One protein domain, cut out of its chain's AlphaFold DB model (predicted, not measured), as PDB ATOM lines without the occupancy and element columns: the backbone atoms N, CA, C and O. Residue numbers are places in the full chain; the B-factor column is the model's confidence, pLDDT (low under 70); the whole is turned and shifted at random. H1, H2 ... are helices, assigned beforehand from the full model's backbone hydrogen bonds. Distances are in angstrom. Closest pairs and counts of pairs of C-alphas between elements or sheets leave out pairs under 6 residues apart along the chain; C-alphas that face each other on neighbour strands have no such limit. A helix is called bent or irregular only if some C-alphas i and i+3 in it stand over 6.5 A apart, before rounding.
ATOM      1  N   ASP A 148     -42.373 107.979 -31.297       43.44
ATOM      2  CA  ASP A 148     -42.125 108.238 -29.918       43.44
ATOM      3  C   ASP A 148     -41.924 107.084 -28.954       43.44
ATOM      4  O   ASP A 148     -41.930 107.277 -27.741       43.44
ATOM      5  N   ARG A 149     -41.531 105.913 -29.458       41.19
ATOM      6  CA  ARG A 149     -40.816 104.933 -28.628       41.19
ATOM      7  C   ARG A 149     -39.412 105.424 -28.197       41.19
ATOM      8  O   ARG A 149     -38.538 104.599 -27.968       41.19
ATOM      9  N   GLY A 150     -39.182 106.742 -28.060       42.56
ATOM     10  CA  GLY A 150     -37.888 107.296 -27.629       42.56
ATOM     11  C   GLY A 150     -37.781 108.793 -27.256       42.56
ATOM     12  O   GLY A 150     -36.770 109.159 -26.670       42.56
ATOM     13  N   ARG A 151     -38.746 109.677 -27.544       52.69
ATOM     14  CA  ARG A 151     -38.712 111.149 -27.292       52.69
ATOM     15  C   ARG A 151     -39.812 111.673 -26.319       52.69
ATOM     16  O   ARG A 151     -39.551 112.632 -25.601       52.69
ATOM     17  N   ILE A 152     -40.999 111.063 -26.233       62.03
ATOM     18  CA  ILE A 152     -42.164 111.364 -25.390       62.03
ATOM     19  C   ILE A 152     -42.568 110.035 -24.749       62.03
ATOM     20  O   ILE A 152     -43.353 109.250 -25.295       62.03
ATOM     21  N   PRO A 153     -42.034 109.774 -23.558       63.56
ATOM     22  CA  PRO A 153     -41.986 108.437 -22.987       63.56
ATOM     23  C   PRO A 153     -43.355 107.858 -22.624       63.56
ATOM     24  O   PRO A 153     -43.474 106.651 -22.481       63.56
ATOM     25  N   TYR A 154     -44.400 108.680 -22.510       68.31
ATOM     26  CA  TYR A 154     -45.734 108.283 -22.046       68.31
ATOM     27  C   TYR A 154     -46.766 108.090 -23.170       68.31
ATOM     28  O   TYR A 154     -47.930 107.816 -22.894       68.31
ATOM     29  N   THR A 155     -46.369 108.182 -24.442       68.81
ATOM     30  CA  THR A 155     -47.242 107.797 -25.571       68.81
ATOM     31  C   THR A 155     -47.512 106.289 -25.577       68.81
ATOM     32  O   THR A 155     -48.655 105.858 -25.732       68.81
ATOM     33  N   THR A 156     -46.481 105.491 -25.286       71.06
ATOM     34  CA  THR A 156     -46.557 104.032 -25.102       71.06
ATOM     35  C   THR A 156     -47.516 103.634 -23.977       71.06
ATOM     36  O   THR A 156     -48.156 102.584 -24.049       71.06
ATOM     37  N   LEU A 157     -47.658 104.480 -22.951       74.75
ATOM     38  CA  LEU A 157     -48.597 104.254 -21.855       74.75
ATOM     39  C   LEU A 157     -50.047 104.280 -22.353       74.75
ATOM     40  O   LEU A 157     -50.796 103.347 -22.079       74.75
ATOM     41  N   PHE A 158     -50.430 105.307 -23.122       71.56
ATOM     42  CA  PHE A 158     -51.780 105.418 -23.684       71.56
ATOM     43  C   PHE A 158     -52.107 104.280 -24.654       71.56
ATOM     44  O   PHE A 158     -53.200 103.720 -24.586       71.56
ATOM     45  N   ASP A 159     -51.154 103.907 -25.513       66.50
ATOM     46  CA  ASP A 159     -51.310 102.771 -26.429       66.50
ATOM     47  C   ASP A 159     -51.546 101.467 -25.653       66.50
ATOM     48  O   ASP A 159     -52.476 100.711 -25.931       66.50
ATOM     49  N   THR A 160     -50.758 101.226 -24.606       70.00
ATOM     50  CA  THR A 160     -50.899 100.004 -23.807       70.00
ATOM     51  C   THR A 160     -52.223  99.965 -23.047       70.00
ATOM     52  O   THR A 160     -52.904  98.945 -23.081       70.00
ATOM     53  N   ILE A 161     -52.631 101.076 -22.426       66.62
ATOM     54  CA  ILE A 161     -53.933 101.191 -21.751       66.62
ATOM     55  C   ILE A 161     -55.075 100.870 -22.717       66.62
ATOM     56  O   ILE A 161     -55.945 100.062 -22.396       66.62
ATOM     57  N   GLY A 162     -55.062 101.477 -23.907       60.41
ATOM     58  CA  GLY A 162     -56.083 101.236 -24.922       60.41
ATOM     59  C   GLY A 162     -56.139  99.766 -25.334       60.41
ATOM     60  O   GLY A 162     -57.214  99.170 -25.363       60.41
ATOM     61  N   ASN A 163     -54.979  99.154 -25.582       62.97
ATOM     62  CA  ASN A 163     -54.887  97.744 -25.955       62.97
ATOM     63  C   ASN A 163     -55.374  96.799 -24.846       62.97
ATOM     64  O   ASN A 163     -56.055  95.819 -25.146       62.97
ATOM     65  N   GLU A 164     -55.057  97.083 -23.583       63.94
ATOM     66  CA  GLU A 164     -55.507  96.282 -22.440       63.94
ATOM     67  C   GLU A 164     -57.024  96.359 -22.249       63.94
ATOM     68  O   GLU A 164     -57.681  95.327 -22.106       63.94
ATOM     69  N   ILE A 165     -57.610  97.555 -22.340       62.06
ATOM     70  CA  ILE A 165     -59.067  97.734 -22.259       62.06
ATOM     71  C   ILE A 165     -59.769  97.008 -23.412       62.06
ATOM     72  O   ILE A 165     -60.774  96.335 -23.192       62.06
ATOM     73  N   LEU A 166     -59.248  97.110 -24.637       57.50
ATOM     74  CA  LEU A 166     -59.858  96.468 -25.804       57.50
ATOM     75  C   LEU A 166     -59.812  94.937 -25.733       57.50
ATOM     76  O   LEU A 166     -60.754  94.280 -26.170       57.50
ATOM     77  N   LYS A 167     -58.726  94.363 -25.201       63.72
ATOM     78  CA  LYS A 167     -58.550  92.906 -25.110       63.72
ATOM     79  C   LYS A 167     -59.265  92.301 -23.910       63.72
ATOM     80  O   LYS A 167     -59.891  91.253 -24.037       63.72
ATOM     81  N   ASN A 168     -59.154  92.951 -22.756       60.09
ATOM     82  CA  ASN A 168     -59.508  92.363 -21.466       60.09
ATOM     83  C   ASN A 168     -60.715  93.051 -20.807       60.09
ATOM     84  O   ASN A 168     -61.217  92.576 -19.785       60.09
ATOM     85  N   GLY A 169     -61.225  94.141 -21.392       63.72
ATOM     86  CA  GLY A 169     -62.410  94.849 -20.914       63.72
ATOM     87  C   GLY A 169     -62.258  95.306 -19.465       63.72
ATOM     88  O   GLY A 169     -61.285  95.956 -19.093       63.72
ATOM     89  N   THR A 170     -63.213  94.928 -18.615       65.56
ATOM     90  CA  THR A 170     -63.203  95.241 -17.174       65.56
ATOM     91  C   THR A 170     -62.134  94.495 -16.379       65.56
ATOM     92  O   THR A 170     -61.918  94.824 -15.218       65.56
ATOM     93  N   LYS A 171     -61.466  93.508 -16.987       65.50
ATOM     94  CA  LYS A 171     -60.349  92.757 -16.398       65.50
ATOM     95  C   LYS A 171     -58.984  93.271 -16.872       65.50
ATOM     96  O   LYS A 171     -57.989  92.572 -16.712       65.50
ATOM     97  N   ALA A 172     -58.948  94.438 -17.516       66.69
ATOM     98  CA  ALA A 172     -57.712  95.074 -17.950       66.69
ATOM     99  C   ALA A 172     -56.768  95.267 -16.755       66.69
ATOM    100  O   ALA A 172     -57.140  95.872 -15.746       66.69
ATOM    101  N   ASN A 173     -55.575  94.695 -16.890       68.56
ATOM    102  CA  ASN A 173     -54.641  94.435 -15.801       68.56
ATOM    103  C   ASN A 173     -53.447  95.410 -15.846       68.56
ATOM    104  O   ASN A 173     -53.297  96.178 -16.800       68.56
ATOM    105  N   PRO A 174     -52.617  95.449 -14.792       60.75
ATOM    106  CA  PRO A 174     -51.860  96.646 -14.458       60.75
ATOM    107  C   PRO A 174     -50.652  96.928 -15.351       60.75
ATOM    108  O   PRO A 174     -49.845  96.069 -15.690       60.75
ATOM    109  N   ILE A 175     -50.484  98.216 -15.632       76.69
ATOM    110  CA  ILE A 175     -49.476  98.821 -16.514       76.69
ATOM    111  C   ILE A 175     -48.235  99.311 -15.747       76.69
ATOM    112  O   ILE A 175     -47.463 100.107 -16.279       76.69
ATOM    113  N   LYS A 176     -48.030  98.870 -14.496       85.00
ATOM    114  CA  LYS A 176     -46.995  99.389 -13.577       85.00
ATOM    115  C   LYS A 176     -45.596  99.387 -14.191       85.00
ATOM    116  O   LYS A 176     -44.914 100.405 -14.151       85.00
ATOM    117  N   SER A 177     -45.191  98.281 -14.817       84.50
ATOM    118  CA  SER A 177     -43.885  98.155 -15.487       84.50
ATOM    119  C   SER A 177     -43.694  99.193 -16.596       84.50
ATOM    120  O   SER A 177     -42.613  99.762 -16.750       84.50
ATOM    121  N   ILE A 178     -44.766  99.491 -17.329       81.56
ATOM    122  CA  ILE A 178     -44.770 100.472 -18.412       81.56
ATOM    123  C   ILE A 178     -44.734 101.879 -17.832       81.56
ATOM    124  O   ILE A 178     -43.910 102.672 -18.266       81.56
ATOM    125  N   VAL A 179     -45.539 102.179 -16.807       87.12
ATOM    126  CA  VAL A 179     -45.491 103.481 -16.118       87.12
ATOM    127  C   VAL A 179     -44.089 103.745 -15.564       87.12
ATOM    128  O   VAL A 179     -43.579 104.850 -15.740       87.12
ATOM    129  N   SER A 180     -43.435 102.745 -14.961       87.69
ATOM    130  CA  SER A 180     -42.062 102.864 -14.451       87.69
ATOM    131  C   SER A 180     -41.076 103.191 -15.568       87.69
ATOM    132  O   SER A 180     -40.346 104.175 -15.472       87.69
ATOM    133  N   SER A 181     -41.124 102.437 -16.670       86.12
ATOM    134  CA  SER A 181     -40.270 102.680 -17.836       86.12
ATOM    135  C   SER A 181     -40.515 104.062 -18.461       86.12
ATOM    136  O   SER A 181     -39.573 104.771 -18.825       86.12
ATOM    137  N   CYS A 182     -41.773 104.503 -18.538       84.94
ATOM    138  CA  CYS A 182     -42.115 105.848 -18.992       84.94
ATOM    139  C   CYS A 182     -41.550 106.920 -18.044       84.94
ATOM    140  O   CYS A 182     -41.071 107.957 -18.497       84.94
ATOM    141  N   ASN A 183     -41.610 106.688 -16.730       88.38
ATOM    142  CA  ASN A 183     -41.180 107.642 -15.712       88.38
ATOM    143  C   ASN A 183     -39.658 107.848 -15.698       88.38
ATOM    144  O   ASN A 183     -39.184 108.972 -15.528       88.38
ATOM    145  N   GLU A 184     -38.886 106.780 -15.906       86.88
ATOM    146  CA  GLU A 184     -37.420 106.839 -15.997       86.88
ATOM    147  C   GLU A 184     -36.959 107.758 -17.131       86.88
ATOM    148  O   GLU A 184     -36.057 108.577 -16.946       86.88
ATOM    149  N   ASN A 185     -37.650 107.681 -18.266       82.50
ATOM    150  CA  ASN A 185     -37.338 108.435 -19.476       82.50
ATOM    151  C   ASN A 185     -38.001 109.825 -19.523       82.50
ATOM    152  O   ASN A 185     -37.762 110.597 -20.452       82.50
ATOM    153  N   ALA A 186     -38.850 110.159 -18.548       84.88
ATOM    154  CA  ALA A 186     -39.568 111.428 -18.494       84.88
ATOM    155  C   ALA A 186     -38.788 112.527 -17.775       84.88
ATOM    156  O   ALA A 186     -37.969 112.288 -16.885       84.88
ATOM    157  N   THR A 187     -39.111 113.771 -18.125       84.69
ATOM    158  CA  THR A 187     -38.584 114.979 -17.486       84.69
ATOM    159  C   THR A 187     -39.712 115.958 -17.150       84.69
ATOM    160  O   THR A 187     -40.834 115.860 -17.659       84.69
ATOM    161  N   GLY A 188     -39.428 116.893 -16.239       89.31
ATOM    162  CA  GLY A 188     -40.349 117.962 -15.851       89.31
ATOM    163  C   GLY A 188     -41.708 117.461 -15.349       89.31
ATOM    164  O   GLY A 188     -41.806 116.459 -14.641       89.31
ATOM    165  N   LYS A 189     -42.772 118.163 -15.752       88.88
ATOM    166  CA  LYS A 189     -44.148 117.908 -15.297       88.88
ATOM    167  C   LYS A 189     -44.680 116.528 -15.689       88.88
ATOM    168  O   LYS A 189     -45.503 115.958 -14.987       88.88
ATOM    169  N   VAL A 190     -44.192 115.966 -16.793       86.25
ATOM    170  CA  VAL A 190     -44.552 114.607 -17.218       86.25
ATOM    171  C   VAL A 190     -44.046 113.583 -16.202       86.25
ATOM    172  O   VAL A 190     -44.805 112.708 -15.794       86.25
ATOM    173  N   LYS A 191     -42.788 113.719 -15.760       90.75
ATOM    174  CA  LYS A 191     -42.190 112.839 -14.747       90.75
ATOM    175  C   LYS A 191     -42.938 112.923 -13.422       90.75
ATOM    176  O   LYS A 191     -43.234 111.906 -12.813       90.75
ATOM    177  N   GLU A 192     -43.302 114.131 -13.004       92.50
ATOM    178  CA  GLU A 192     -44.098 114.344 -11.792       92.50
ATOM    179  C   GLU A 192     -45.440 113.596 -11.853       92.50
ATOM    180  O   GLU A 192     -45.819 112.897 -10.915       92.50
ATOM    181  N   VAL A 193     -46.159 113.693 -12.977       89.94
ATOM    182  CA  VAL A 193     -47.457 113.021 -13.129       89.94
ATOM    183  C   VAL A 193     -47.302 111.501 -13.201       89.94
ATOM    184  O   VAL A 193     -48.089 110.800 -12.571       89.94
ATOM    185  N   LEU A 194     -46.286 110.982 -13.897       89.69
ATOM    186  CA  LEU A 194     -46.001 109.542 -13.935       89.69
ATOM    187  C   LEU A 194     -45.584 109.002 -12.560       89.69
ATOM    188  O   LEU A 194     -46.067 107.949 -12.157       89.69
ATOM    189  N   GLY A 195     -44.772 109.744 -11.804       91.19
ATOM    190  CA  GLY A 195     -44.446 109.427 -10.413       91.19
ATOM    191  C   GLY A 195     -45.692 109.353  -9.529       91.19
ATOM    192  O   GLY A 195     -45.865 108.390  -8.793       91.19
ATOM    193  N   ASN A 196     -46.619 110.302  -9.685       91.19
ATOM    194  CA  ASN A 196     -47.911 110.282  -8.991       91.19
ATOM    195  C   ASN A 196     -48.834 109.131  -9.425       91.19
ATOM    196  O   ASN A 196     -49.773 108.809  -8.705       91.19
ATOM    197  N   ILE A 197     -48.639 108.558 -10.615       88.44
ATOM    198  CA  ILE A 197     -49.345 107.341 -11.034       88.44
ATOM    199  C   ILE A 197     -48.684 106.122 -10.387       88.44
ATOM    200  O   ILE A 197     -49.394 105.230  -9.940       88.44
ATOM    201  N   LEU A 198     -47.350 106.088 -10.287       89.31
ATOM    202  CA  LEU A 198     -46.624 105.004  -9.616       89.31
ATOM    203  C   LEU A 198     -46.987 104.880  -8.137       89.31
ATOM    204  O   LEU A 198     -47.102 103.760  -7.651       89.31
ATOM    205  N   THR A 199     -47.232 105.992  -7.442       89.56
ATOM    206  CA  THR A 199     -47.696 105.957  -6.046       89.56
ATOM    207  C   THR A 199     -49.099 105.367  -5.892       89.56
ATOM    208  O   THR A 199     -49.451 104.936  -4.806       89.56
ATOM    209  N   LEU A 200     -49.907 105.275  -6.957       86.44
ATOM    210  CA  LEU A 200     -51.198 104.572  -6.894       86.44
ATOM    211  C   LEU A 200     -51.033 103.047  -6.808       86.44
ATOM    212  O   LEU A 200     -51.991 102.357  -6.477       86.44
ATOM    213  N   TYR A 201     -49.838 102.525  -7.102       83.00
ATOM    214  CA  TYR A 201     -49.505 101.100  -7.055       83.00
ATOM    215  C   TYR A 201     -48.868 100.667  -5.720       83.00
ATOM    216  O   TYR A 201     -48.104  99.698  -5.723       83.00
ATOM    217  N   ASP A 202     -49.128 101.399  -4.625       72.94
ATOM    218  CA  ASP A 202     -48.525 101.247  -3.284       72.94
ATOM    219  C   ASP A 202     -48.053  99.814  -2.961       72.94
ATOM    220  O   ASP A 202     -46.849  99.543  -2.924       72.94
ATOM    221  N   HIS A 203     -48.996  98.890  -2.721       64.75
ATOM    222  CA  HIS A 203     -48.738  97.500  -2.297       64.75
ATOM    223  C   HIS A 203     -49.488  96.446  -3.116       64.75
ATOM    224  O   HIS A 203     -49.210  95.257  -2.978       64.75
ATOM    225  N   ASP A 204     -50.431  96.874  -3.950       67.56
ATOM    226  CA  ASP A 204     -51.142  95.998  -4.867       67.56
ATOM    227  C   ASP A 204     -50.723  96.368  -6.283       67.56
ATOM    228  O   ASP A 204     -50.862  97.515  -6.719       67.56
ATOM    229  N   ASP A 205     -50.184  95.388  -6.999       71.31
ATOM    230  CA  ASP A 205     -49.891  95.578  -8.407       71.31
ATOM    231  C   ASP A 205     -51.191  95.706  -9.207       71.31
ATOM    232  O   ASP A 205     -51.166  96.339 -10.252       71.31
ATOM    233  N   ASN A 206     -52.335  95.220  -8.709       70.69
ATOM    234  CA  ASN A 206     -53.619  95.211  -9.410       70.69
ATOM    235  C   ASN A 206     -54.368  96.549  -9.324       70.69
ATOM    236  O   ASN A 206     -55.401  96.687  -8.669       70.69
ATOM    237  N   LEU A 207     -53.888  97.545 -10.066       75.38
ATOM    238  CA  LEU A 207     -54.643  98.770 -10.305       75.38
ATOM    239  C   LEU A 207     -55.646  98.557 -11.447       75.38
ATOM    240  O   LEU A 207     -55.256  98.431 -12.609       75.38
ATOM    241  N   LEU A 208     -56.945  98.569 -11.133       72.19
ATOM    242  CA  LEU A 208     -57.984  98.579 -12.165       72.19
ATOM    243  C   LEU A 208     -57.862  99.849 -13.012       72.19
ATOM    244  O   LEU A 208     -57.823 100.964 -12.484       72.19
ATOM    245  N   ILE A 209     -57.811  99.665 -14.331       67.38
ATOM    246  CA  ILE A 209     -57.720 100.768 -15.292       67.38
ATOM    247  C   ILE A 209     -59.084 101.454 -15.437       67.38
ATOM    248  O   ILE A 209     -59.189 102.677 -15.360       67.38
ATOM    249  N   LEU A 210     -60.144 100.663 -15.626       64.62
ATOM    250  CA  LEU A 210     -61.509 101.174 -15.732       64.62
ATOM    251  C   LEU A 210     -62.083 101.504 -14.349       64.62
ATOM    252  O   LEU A 210     -61.788 100.836 -13.364       64.62
ATOM    253  N   PHE A 211     -62.931 102.535 -14.299       68.94
ATOM    254  CA  PHE A 211     -63.594 103.048 -13.087       68.94
ATOM    255  C   PHE A 211     -62.663 103.663 -12.030       68.94
ATOM    256  O   PHE A 211     -63.119 104.082 -10.966       68.94
ATOM    257  N   ASN A 212     -61.372 103.801 -12.330       73.19
ATOM    258  CA  ASN A 212     -60.417 104.445 -11.445       73.19
ATOM    259  C   ASN A 212     -60.359 105.956 -11.696       73.19
ATOM    260  O   ASN A 212     -59.565 106.450 -12.493       73.19
ATOM    261  N   ILE A 213     -61.200 106.698 -10.973       74.06
ATOM    262  CA  ILE A 213     -61.329 108.161 -11.094       74.06
ATOM    263  C   ILE A 213     -60.000 108.877 -10.801       74.06
ATOM    264  O   ILE A 213     -59.720 109.940 -11.359       74.06
ATOM    265  N   VAL A 214     -59.175 108.328  -9.904       79.50
ATOM    266  CA  VAL A 214     -57.893 108.940  -9.533       79.50
ATOM    267  C   VAL A 214     -56.891 108.796 -10.674       79.50
ATOM    268  O   VAL A 214     -56.271 109.789 -11.056       79.50
ATOM    269  N   LEU A 215     -56.779 107.595 -11.249       77.88
ATOM    270  CA  LEU A 215     -55.945 107.327 -12.419       77.88
ATOM    271  C   LEU A 215     -56.408 108.149 -13.627       77.88
ATOM    272  O   LEU A 215     -55.583 108.806 -14.257       77.88
ATOM    273  N   ASP A 216     -57.714 108.183 -13.896       73.44
ATOM    274  CA  ASP A 216     -58.310 108.926 -15.012       73.44
ATOM    275  C   ASP A 216     -57.932 110.414 -14.976       73.44
ATOM    276  O   ASP A 216     -57.409 110.958 -15.947       73.44
ATOM    277  N   LYS A 217     -58.027 111.054 -13.803       73.94
ATOM    278  CA  LYS A 217     -57.587 112.448 -13.620       73.94
ATOM    279  C   LYS A 217     -56.102 112.658 -13.922       73.94
ATOM    280  O   LYS A 217     -55.723 113.716 -14.422       73.94
ATOM    281  N   LYS A 218     -55.230 111.696 -13.596       78.00
ATOM    282  CA  LYS A 218     -53.793 111.796 -13.914       78.00
ATOM    283  C   LYS A 218     -53.535 111.583 -15.406       78.00
ATOM    284  O   LYS A 218     -52.732 112.313 -15.988       78.00
ATOM    285  N   LEU A 219     -54.243 110.641 -16.028       75.75
ATOM    286  CA  LEU A 219     -54.188 110.402 -17.470       75.75
ATOM    287  C   LEU A 219     -54.702 111.609 -18.264       75.75
ATOM    288  O   LEU A 219     -54.088 111.976 -19.261       75.75
ATOM    289  N   GLU A 220     -55.741 112.300 -17.790       71.25
ATOM    290  CA  GLU A 220     -56.238 113.536 -18.403       71.25
ATOM    291  C   GLU A 220     -55.161 114.637 -18.413       71.25
ATOM    292  O   GLU A 220     -54.975 115.337 -19.412       71.25
ATOM    293  N   ILE A 221     -54.400 114.777 -17.321       73.50
ATOM    294  CA  ILE A 221     -53.280 115.726 -17.250       73.50
ATOM    295  C   ILE A 221     -52.185 115.343 -18.255       73.50
ATOM    296  O   ILE A 221     -51.696 116.216 -18.972       73.50
ATOM    297  N   LEU A 222     -51.821 114.058 -18.350       69.94
ATOM    298  CA  LEU A 222     -50.853 113.585 -19.348       69.94
ATOM    299  C   LEU A 222     -51.341 113.828 -20.781       69.94
ATOM    300  O   LEU A 222     -50.560 114.272 -21.619       69.94
ATOM    301  N   ALA A 223     -52.626 113.616 -21.063       67.00
ATOM    302  CA  ALA A 223     -53.204 113.856 -22.382       67.00
ATOM    303  C   ALA A 223     -53.127 115.342 -22.771       67.00
ATOM    304  O   ALA A 223     -52.771 115.676 -23.901       67.00
ATOM    305  N   LYS A 224     -53.371 116.254 -21.819       68.88
ATOM    306  CA  LYS A 224     -53.197 117.702 -22.033       68.88
ATOM    307  C   LYS A 224     -51.745 118.071 -22.336       68.88
ATOM    308  O   LYS A 224     -51.504 118.916 -23.193       68.88
ATOM    309  N   LEU A 225     -50.783 117.428 -21.673       72.69
ATOM    310  CA  LEU A 225     -49.352 117.638 -21.928       72.69
ATOM    311  C   LEU A 225     -48.901 117.093 -23.292       72.69
ATOM    312  O   LEU A 225     -47.927 117.595 -23.847       72.69
ATOM    313  N   LEU A 226     -49.626 116.120 -23.850       69.69
ATOM    314  CA  LEU A 226     -49.366 115.564 -25.179       69.69
ATOM    315  C   LEU A 226     -49.866 116.467 -26.319       69.69
ATOM    316  O   LEU A 226     -49.350 116.402 -27.437       69.69
ATOM    317  N   MET A 227     -50.859 117.319 -26.047       66.62
ATOM    318  CA  MET A 227     -51.568 118.104 -27.061       66.62
ATOM    319  C   MET A 227     -50.657 118.969 -27.956       66.62
ATOM    320  O   MET A 227     -50.825 118.914 -29.176       66.62
ATOM    321  N   PRO A 228     -49.664 119.722 -27.433       68.56
ATOM    322  CA  PRO A 228     -48.793 120.546 -28.275       68.56
ATOM    323  C   PRO A 228     -48.004 119.722 -29.295       68.56
ATOM    324  O   PRO A 228     -47.843 120.138 -30.443       68.56
ATOM    325  N   VAL A 237     -48.017 116.571 -41.240       57.16
ATOM    326  CA  VAL A 237     -48.768 115.637 -42.096       57.16
ATOM    327  C   VAL A 237     -49.635 116.367 -43.127       57.16
ATOM    328  O   VAL A 237     -49.757 115.898 -44.260       57.16
ATOM    329  N   ALA A 238     -50.206 117.526 -42.787       61.03
ATOM    330  CA  ALA A 238     -51.137 118.246 -43.665       61.03
ATOM    331  C   ALA A 238     -50.606 118.518 -45.099       61.03
ATOM    332  O   ALA A 238     -51.350 118.260 -46.053       61.03
ATOM    333  N   PRO A 239     -49.341 118.947 -45.316       66.44
ATOM    334  CA  PRO A 239     -48.783 119.126 -46.661       66.44
ATOM    335  C   PRO A 239     -48.715 117.828 -47.476       66.44
ATOM    336  O   PRO A 239     -48.898 117.842 -48.692       66.44
ATOM    337  N   HIS A 240     -48.484 116.692 -46.814       63.09
ATOM    338  CA  HIS A 240     -48.394 115.394 -47.477       63.09
ATOM    339  C   HIS A 240     -49.755 114.947 -47.997       63.09
ATOM    340  O   HIS A 240     -49.857 114.557 -49.159       63.09
ATOM    341  N   ILE A 241     -50.801 115.072 -47.172       60.88
ATOM    342  CA  ILE A 241     -52.181 114.798 -47.598       60.88
ATOM    343  C   ILE A 241     -52.507 115.657 -48.817       60.88
ATOM    344  O   ILE A 241     -52.973 115.127 -49.818       60.88
ATOM    345  N   LYS A 242     -52.182 116.955 -48.774       64.56
ATOM    346  CA  LYS A 242     -52.411 117.869 -49.897       64.56
ATOM    347  C   LYS A 242     -51.777 117.347 -51.195       64.56
ATOM    348  O   LYS A 242     -52.472 117.247 -52.196       64.56
ATOM    349  N   SER A 243     -50.510 116.926 -51.151       67.38
ATOM    350  CA  SER A 243     -49.776 116.447 -52.335       67.38
ATOM    351  C   SER A 243     -50.374 115.201 -53.004       67.38
ATOM    352  O   SER A 243     -50.231 115.028 -54.209       67.38
ATOM    353  N   VAL A 244     -51.066 114.334 -52.255       67.81
ATOM    354  CA  VAL A 244     -51.724 113.139 -52.820       67.81
ATOM    355  C   VAL A 244     -52.899 113.527 -53.716       67.81
ATOM    356  O   VAL A 244     -53.148 112.875 -54.726       67.81
ATOM    357  N   PHE A 245     -53.604 114.597 -53.355       61.50
ATOM    358  CA  PHE A 245     -54.780 115.074 -54.077       61.50
ATOM    359  C   PHE A 245     -54.455 116.179 -55.095       61.50
ATOM    360  O   PHE A 245     -55.331 116.557 -55.863       61.50
TER     361      PHE A 245
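This is residues 148 to 228 and 237 to 245 of the 249 residues of an uncharacterized protein of Rhizopus azygosporus (UniProt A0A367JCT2). Four helices, H1 to H4, make a compact body in which the chain zigzags back and forth, H3 packing between H2 and H4, and H1 touching H2 near its own beginning alone; the single helix H5, beyond a cut, sticks out from this body and makes much of the length. The printed part has 90 residues with five named helices, H1 to H5 in order along the chain, and no named strand; the class is all helix. The whole is only just loose, close to compact, with a radius of gyration of the C-alphas of 15.1 A. The C-alphas span 54 by 32 by 21 A, an elongated outline.

H1, residues 155 to 171, touches H2, residues 176 to 184, with its residues 156 to 157 alone; the closest C-alphas are those of Leu 157 and Ile 178, 6.4 A apart. These two are a helical hairpin, running opposite ways at a shallow tilt of 10 degrees. H2 touches H3, residues 188 to 201, also in a hairpin, with the C-alphas of Asn 183 and Lys 191 closest at 5.4 A; they run opposite ways at a shallow tilt of 25 degrees. H3 touches H4, residues 213 to 228, in a third hairpin, with the C-alphas of Val 193 and Lys 218 closest at 6.5 A; they run opposite ways at a shallow tilt of 21 degrees. Helix packing is mostly aligned. H1 and H4 are near each other, while H1 and H3 are apart, and so are H2 and H4. H5, residues 237 to 245, stands free. Every O i to N i+4 pair is within hydrogen-bond range in H2, against 11 of 13 in H1, 8 of 10 in H3, 11 of 12 in H4 and 4 of 5 in H5.

H1 begins at C-alpha 155, (-47.242, 107.797, -25.571), and measures 22.0 A from first to last C-alpha. It has a kink of 66 degrees near residue 165 and is irregular, C-alphas 167 and 170 being 9.5 A apart. H2 measures 12.4 A. H3 measures 21.1 A and starts at C-alpha 188, (-40.349, 117.962, -15.851). H4 measures 24.6 A and is irregular, C-alphas 225 and 228 being 7.0 A apart. H5 measures 13.4 A and ends at C-alpha 245, (-54.780, 115.074, -54.077).

The two C-alphas farthest apart are those of His 203 and Phe 245, at 55.0 A. Without H5 the body spans 31 by 26 by 20 A. Residues 229 to 236 are not printed, and C-alphas 228 and 237 are 14.7 A apart across this cut. The link from H3 to H4 is long, with 11 residues; those from H1 to H2 and from H2 to H3 are tight. Mean pLDDT of the printed part is 72.6; 43 residues are under 70, among them 148 to 155, 161 to 174 and 237 to 245.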